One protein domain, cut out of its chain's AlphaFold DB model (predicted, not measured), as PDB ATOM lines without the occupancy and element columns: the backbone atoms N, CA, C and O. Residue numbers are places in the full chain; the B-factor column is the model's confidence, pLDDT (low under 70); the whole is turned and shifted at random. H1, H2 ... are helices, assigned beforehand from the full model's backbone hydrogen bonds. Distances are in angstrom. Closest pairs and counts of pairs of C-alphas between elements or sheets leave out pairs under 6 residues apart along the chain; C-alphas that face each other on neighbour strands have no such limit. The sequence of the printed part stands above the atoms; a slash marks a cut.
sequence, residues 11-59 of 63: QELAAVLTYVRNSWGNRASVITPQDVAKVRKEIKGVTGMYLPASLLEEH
ATOM      1  N   GLN A  11     140.836  93.515 100.910       97.50
ATOM      2  CA  GLN A  11     141.801  94.418 100.272       97.50
ATOM      3  C   GLN A  11     141.314  94.826  98.884       97.50
ATOM      4  O   GLN A  11     141.284  96.012  98.553       97.50
ATOM      5  N   GLU A  12     140.905  93.846  98.082       97.25
ATOM      6  CA  GLU A  12     140.414  94.053  96.724       97.25
ATOM      7  C   GLU A  12     139.147  94.906  96.731       97.25
ATOM      8  O   GLU A  12     139.034  95.878  95.976       97.25
ATOM      9  N   LEU A  13     138.212  94.602  97.635       96.00
ATOM     10  CA  LEU A  13     136.983  95.371  97.764       96.00
ATOM     11  C   LEU A  13     137.269  96.811  98.217       96.00
ATOM     12  O   LEU A  13     136.724  97.751  97.634       96.00
ATOM     13  N   ALA A  14     138.163  97.013  99.189       97.50
ATOM     14  CA  ALA A  14     138.575  98.348  99.626       97.50
ATOM     15  C   ALA A  14     139.218  99.168  98.491       97.50
ATOM     16  O   ALA A  14     138.914 100.357  98.331       97.50
ATOM     17  N   ALA A  15     140.055  98.538  97.663       97.88
ATOM     18  CA  ALA A  15     140.690  99.181  96.517       97.88
ATOM     19  C   ALA A  15     139.662  99.616  95.458       97.88
ATOM     20  O   ALA A  15     139.673 100.774  95.029       97.88
ATOM     21  N   VAL A  16     138.729  98.732  95.085       96.31
ATOM     22  CA  VAL A  16     137.661  99.044  94.117       96.31
ATOM     23  C   VAL A  16     136.761 100.170  94.634       96.31
ATOM     24  O   VAL A  16     136.478 101.121  93.904       96.31
ATOM     25  N   LEU A  17     136.347 100.111  95.904       96.56
ATOM     26  CA  LEU A  17     135.513 101.151  96.512       96.56
ATOM     27  C   LEU A  17     136.234 102.500  96.578       96.56
ATOM     28  O   LEU A  17     135.630 103.538  96.304       96.56
ATOM     29  N   THR A  18     137.529 102.497  96.892       98.06
ATOM     30  CA  THR A  18     138.355 103.711  96.892       98.06
ATOM     31  C   THR A  18     138.466 104.312  95.495       98.06
ATOM     32  O   THR A  18     138.323 105.529  95.349       98.06
ATOM     33  N   TYR A  19     138.668 103.476  94.471       97.62
ATOM     34  CA  TYR A  19     138.668 103.910  93.076       97.62
ATOM     35  C   TYR A  19     137.337 104.569  92.709       97.62
ATOM     36  O   TYR A  19     137.334 105.698  92.229       97.62
ATOM     37  N   VAL A  20     136.201 103.932  93.009       96.50
ATOM     38  CA  VAL A  20     134.861 104.486  92.737       96.50
ATOM     39  C   VAL A  20     134.639 105.826  93.454       96.50
ATOM     40  O   VAL A  20     134.187 106.792  92.836       96.50
ATOM     41  N   ARG A  21     135.012 105.915  94.739       97.62
ATOM     42  CA  ARG A  21     134.897 107.131  95.573       97.62
ATOM     43  C   ARG A  21     135.738 108.310  95.088       97.62
ATOM     44  O   ARG A  21     135.460 109.435  95.488       97.62
ATOM     45  N   ASN A  22     136.753 108.064  94.265       98.06
ATOM     46  CA  ASN A  22     137.664 109.094  93.758       98.06
ATOM     47  C   ASN A  22     137.688 109.182  92.224       98.06
ATOM     48  O   ASN A  22     138.538 109.855  91.644       98.06
ATOM     49  N   SER A  23     136.745 108.510  91.563       97.69
ATOM     50  CA  SER A  23     136.559 108.550  90.113       97.69
ATOM     51  C   SER A  23     135.382 109.445  89.737       97.69
ATOM     52  O   SER A  23     134.562 109.806  90.578       97.69
ATOM     53  N   TRP A  24     135.291 109.815  88.457       96.81
ATOM     54  CA  TRP A  24     134.175 110.601  87.904       96.81
ATOM     55  C   TRP A  24     133.925 111.941  88.617       96.81
ATOM     56  O   TRP A  24     132.790 112.387  88.748       96.81
ATOM     57  N   GLY A  25     134.999 112.592  89.071       97.06
ATOM     58  CA  GLY A  25     134.931 113.881  89.767       97.06
ATOM     59  C   GLY A  25     134.654 113.783  91.270       97.06
ATOM     60  O   GLY A  25     134.716 114.808  91.950       97.06
ATOM     61  N   ASN A  26     134.422 112.580  91.804       97.19
ATOM     62  CA  ASN A  26     134.264 112.365  93.239       97.19
ATOM     63  C   ASN A  26     135.590 112.584  93.984       97.19
ATOM     64  O   ASN A  26     136.670 112.310  93.456       97.19
ATOM     65  N   ARG A  27     135.504 113.076  95.224       96.50
ATOM     66  CA  ARG A  27     136.640 113.225  96.143       96.50
ATOM     67  C   ARG A  27     136.193 112.839  97.541       96.50
ATOM     68  O   ARG A  27     135.472 113.596  98.188       96.50
ATOM     69  N   ALA A  28     136.609 111.670  98.001       96.94
ATOM     70  CA  ALA A  28     136.252 111.181  99.324       96.94
ATOM     71  C   ALA A  28     137.409 110.403  99.950       96.94
ATOM     72  O   ALA A  28     138.334 109.960  99.268       96.94
ATOM     73  N   SER A  29     137.341 110.226 101.269       97.62
ATOM     74  CA  SER A  29     138.311 109.425 102.013       97.62
ATOM     75  C   SER A  29     138.454 108.016 101.431       97.62
ATOM     76  O   SER A  29     137.488 107.431 100.923       97.62
ATOM     77  N   VAL A  30     139.677 107.492 101.522       97.12
ATOM     78  CA  VAL A  30     140.018 106.104 101.192       97.12
ATOM     79  C   VAL A  30     139.216 105.157 102.081       97.12
ATOM     80  O   VAL A  30     139.017 105.439 103.261       97.12
ATOM     81  N   ILE A  31     138.772 104.042 101.505       98.00
ATOM     82  CA  ILE A  31     138.217 102.917 102.258       98.00
ATOM     83  C   ILE A  31     139.359 101.984 102.616       98.00
ATOM     84  O   ILE A  31     140.123 101.575 101.741       98.00
ATOM     85  N   THR A  32     139.472 101.646 103.896       98.25
ATOM     86  CA  THR A  32     140.465 100.687 104.370       98.25
ATOM     87  C   THR A  32     139.896  99.265 104.371       98.25
ATOM     88  O   THR A  32     138.684  99.070 104.483       98.25
ATOM     89  N   PRO A  33     140.755  98.238 104.304       98.06
ATOM     90  CA  PRO A  33     140.339  96.847 104.487       98.06
ATOM     91  C   PRO A  33     139.627  96.609 105.829       98.06
ATOM     92  O   PRO A  33     138.706  95.803 105.921       98.06
ATOM     93  N   GLN A  34     140.015  97.343 106.874       98.00
ATOM     94  CA  GLN A  34     139.393  97.283 108.197       98.00
ATOM     95  C   GLN A  34     137.952  97.806 108.177       98.00
ATOM     96  O   GLN A  34     137.097  97.238 108.858       98.00
ATOM     97  N   ASP A  35     137.668  98.839 107.379       97.44
ATOM     98  CA  ASP A  35     136.302  99.337 107.186       97.44
ATOM     99  C   ASP A  35     135.421  98.260 106.538       97.44
ATOM    100  O   ASP A  35     134.299  98.019 106.985       97.44
ATOM    101  N   VAL A  36     135.952  97.552 105.534       96.12
ATOM    102  CA  VAL A  36     135.250  96.442 104.870       96.12
ATOM    103  C   VAL A  36     134.980  95.298 105.849       96.12
ATOM    104  O   VAL A  36     133.842  94.835 105.961       96.12
ATOM    105  N   ALA A  37     135.998  94.879 106.603       96.06
ATOM    106  CA  ALA A  37     135.878  93.810 107.591       96.06
ATOM    107  C   ALA A  37     134.840  94.140 108.678       96.06
ATOM    108  O   ALA A  37     134.064  93.271 109.092       96.06
ATOM    109  N   LYS A  38     134.796  95.403 109.125       96.31
ATOM    110  CA  LYS A  38     133.801  95.889 110.086       96.31
ATOM    111  C   LYS A  38     132.382  95.713 109.540       96.31
ATOM    112  O   LYS A  38     131.570  95.066 110.197       96.31
ATOM    113  N   VAL A  39     132.111  96.208 108.332       93.44
ATOM    114  CA  VAL A  39     130.776  96.114 107.716       93.44
ATOM    115  C   VAL A  39     130.383  94.657 107.473       93.44
ATOM    116  O   VAL A  39     129.278  94.260 107.828       93.44
ATOM    117  N   ARG A  40     131.291  93.816 106.955       92.50
ATOM    118  CA  ARG A  40     131.041  92.372 106.762       92.50
ATOM    119  C   ARG A  40     130.609  91.674 108.047       92.50
ATOM    120  O   ARG A  40     129.734  90.812 108.028       92.50
ATOM    121  N   LYS A  41     131.212  92.048 109.177       93.25
ATOM    122  CA  LYS A  41     130.832  91.513 110.486       93.25
ATOM    123  C   LYS A  41     129.429  91.961 110.904       93.25
ATOM    124  O   LYS A  41     128.696  91.148 111.460       93.25
ATOM    125  N   GLU A  42     129.072  93.216 110.647       90.88
ATOM    126  CA  GLU A  42     127.763  93.794 110.984       90.88
ATOM    127  C   GLU A  42     126.629  93.171 110.154       90.88
ATOM    128  O   GLU A  42     125.564  92.887 110.696       90.88
ATOM    129  N   ILE A  43     126.878  92.855 108.878       87.81
ATOM    130  CA  ILE A  43     125.846  92.359 107.951       87.81
ATOM    131  C   ILE A  43     125.797  90.833 107.798       87.81
ATOM    132  O   ILE A  43     125.035  90.329 106.981       87.81
ATOM    133  N   LYS A  44     126.574  90.067 108.575       85.69
ATOM    134  CA  LYS A  44     126.733  88.603 108.417       85.69
ATOM    135  C   LYS A  44     125.416  87.801 108.444       85.69
ATOM    136  O   LYS A  44     125.374  86.670 107.967       85.69
ATOM    137  N   GLY A  45     124.358  88.349 109.044       82.31
ATOM    138  CA  GLY A  45     123.026  87.734 109.100       82.31
ATOM    139  C   GLY A  45     122.046  88.229 108.033       82.31
ATOM    140  O   GLY A  45     120.925  87.730 107.968       82.31
ATOM    141  N   VAL A  46     122.435  89.209 107.215       82.25
ATOM    142  CA  VAL A  46     121.556  89.809 106.215       82.25
ATOM    143  C   VAL A  46     121.588  88.967 104.949       82.25
ATOM    144  O   VAL A  46     122.513  89.035 104.143       82.25
ATOM    145  N   THR A  47     120.551  88.160 104.765       74.69
ATOM    146  CA  THR A  47     120.382  87.329 103.573       74.69
ATOM    147  C   THR A  47     119.312  87.925 102.668       74.69
ATOM    148  O   THR A  47     118.141  87.960 103.039       74.69
ATOM    149  N   GLY A  48     119.690  88.349 101.461       77.75
ATOM    150  CA  GLY A  48     118.749  88.820 100.443       77.75
ATOM    151  C   GLY A  48     118.997  90.254  99.986       77.75
ATOM    152  O   GLY A  48     120.063  90.825 100.195       77.75
ATOM    153  N   MET A  49     118.016  90.818  99.282       80.81
ATOM    154  CA  MET A  49     118.094  92.175  98.745       80.81
ATOM    155  C   MET A  49     117.647  93.182  99.803       80.81
ATOM    156  O   MET A  49     116.564  93.040 100.367       80.81
ATOM    157  N   TYR A  50     118.444  94.224 100.024       82.69
ATOM    158  CA  TYR A  50     118.028  95.347 100.855       82.69
ATOM    159  C   TYR A  50     116.832  96.067 100.222       82.69
ATOM    160  O   TYR A  50     116.894  96.496  99.064       82.69
ATOM    161  N   LEU A  51     115.748  96.205 100.985       87.12
ATOM    162  CA  LEU A  51     114.591  96.997 100.583       87.12
ATOM    163  C   LEU A  51     114.816  98.461 100.979       87.12
ATOM    164  O   LEU A  51     115.215  98.713 102.117       87.12
ATOM    165  N   PRO A  52     114.517  99.437 100.097       88.12
ATOM    166  CA  PRO A  52     114.708 100.851 100.414       88.12
ATOM    167  C   PRO A  52     114.004 101.288 101.702       88.12
ATOM    168  O   PRO A  52     114.581 102.033 102.481       88.12
ATOM    169  N   ALA A  53     112.786 100.791 101.945       89.75
ATOM    170  CA  ALA A  53     112.027 101.111 103.154       89.75
ATOM    171  C   ALA A  53     112.722 100.603 104.428       89.75
ATOM    172  O   ALA A  53     112.862 101.366 105.377       89.75
ATOM    173  N   SER A  54     113.212  99.358 104.422       87.25
ATOM    174  CA  SER A  54     113.934  98.772 105.559       87.25
ATOM    175  C   SER A  54     115.241  99.514 105.846       87.25
ATOM    176  O   SER A  54     115.529  99.832 106.992       87.25
ATOM    177  N   LEU A  55     115.989  99.886 104.800       87.25
ATOM    178  CA  LEU A  55     117.212 100.680 104.955       87.25
ATOM    179  C   LEU A  55     116.944 102.073 105.530       87.25
ATOM    180  O   LEU A  55     117.744 102.565 106.316       87.25
ATOM    181  N   LEU A  56     115.845 102.716 105.129       91.25
ATOM    182  CA  LEU A  56     115.483 104.043 105.629       91.25
ATOM    183  C   LEU A  56     115.077 104.004 107.110       91.25
ATOM    184  O   LEU A  56     115.318 104.964 107.836       91.25
ATOM    185  N   GLU A  57     114.456 102.907 107.546       90.38
ATOM    186  CA  GLU A  57     114.102 102.663 108.946       90.38
ATOM    187  C   GLU A  57     115.351 102.425 109.813       90.38
ATOM    188  O   GLU A  57     115.453 102.977 110.907       90.38
ATOM    189  N   GLU A  58     116.332 101.669 109.307       86.56
ATOM    190  CA  GLU A  58     117.609 101.397 109.990       86.56
ATOM    191  C   GLU A  58     118.573 102.600 109.978       86.56
ATOM    192  O   GLU A  58     119.351 102.800 110.918       86.56
ATOM    193  N   HIS A  59     118.533 103.405 108.913       87.56
ATOM    194  CA  HIS A  59     119.425 104.539 108.663       87.56
ATOM    195  C   HIS A  59     118.628 105.774 108.209       87.56
ATOM    196  O   HIS A  59     118.663 106.138 107.026       87.56
TER     197      HIS A  59
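AT A GLANCE: This is residues 11 to 59 of the 63 residues of an uncharacterized protein of Verrucomicrobiales bacterium (UniProt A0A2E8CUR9). The longest helix, H1, and the helix H2 meet near their first residues and make a corner, with residues 22 to 32 folding back beside H1 to join them. From the far end of H2 the chain sticks out as an arm, residues 43 to 51, that ends in the small helix H3, so that the model is an open frame with H1 and H3 at its two ends and H2 between them. The printed part has 49 residues with three named helices, in the order H1, H2, H3 along the chain, and no named strand; its class is all helix. It is loose, with a radius of gyration of the C-alphas of 13.2 A, and the C-alphas span 30 by 22 by 16 A along their three main axes.

IN THESE COORDINATES: Find C-alpha 11 at (141.801, 94.418, 100.272); from there H1, residues 11 to 21, runs 15.2 A to C-alpha 21 at (134.897, 107.131, 95.573). Look next at C-alpha 33 at (140.339, 96.847, 104.487), where H2 begins; it holds residues 33 to 42 and measures 14.5 A from first to last C-alpha. H3 holds residues 52 to 58, is 10.0 A long, and ends with C-alpha 58 at (117.609, 101.397, 109.990).

HOW THE PARTS SIT: Begin with H1 and compare it with H2: the two touch, with 6 pairs of C-alphas within 8 A. Their closest C-alphas are those of Gln 11 and Pro 33, 5.1 A apart. Their lines are about perpendicular, at 81 degrees, and their centres are 13.0 A apart. Going on to H3, you will find it apart from H1 and apart from H2. In the backbones of H1, H2 and H3, every pair of O i and N i+4 is within hydrogen-bond range.

THE WHOLE: Look for the two C-alphas farthest apart, those of Gly 25 and Gly 45, at 34.6 A. The first and last printed C-alphas, of Gln 11 and His 59, are 26.0 A apart. Residues 38 to 59 stand free, of which 38 to 42 belong to H2 and 52 to 58 belong to H3. The link from H1 to H2 is long, with 11 residues, and the link from H2 to H3 is short, with 9. The printed part has no cut. In the B-factor column you will find a mean pLDDT of 92.7 over the printed part, with 97 for H1, 95 for H2 and 89 for H3; no printed residue is under 70.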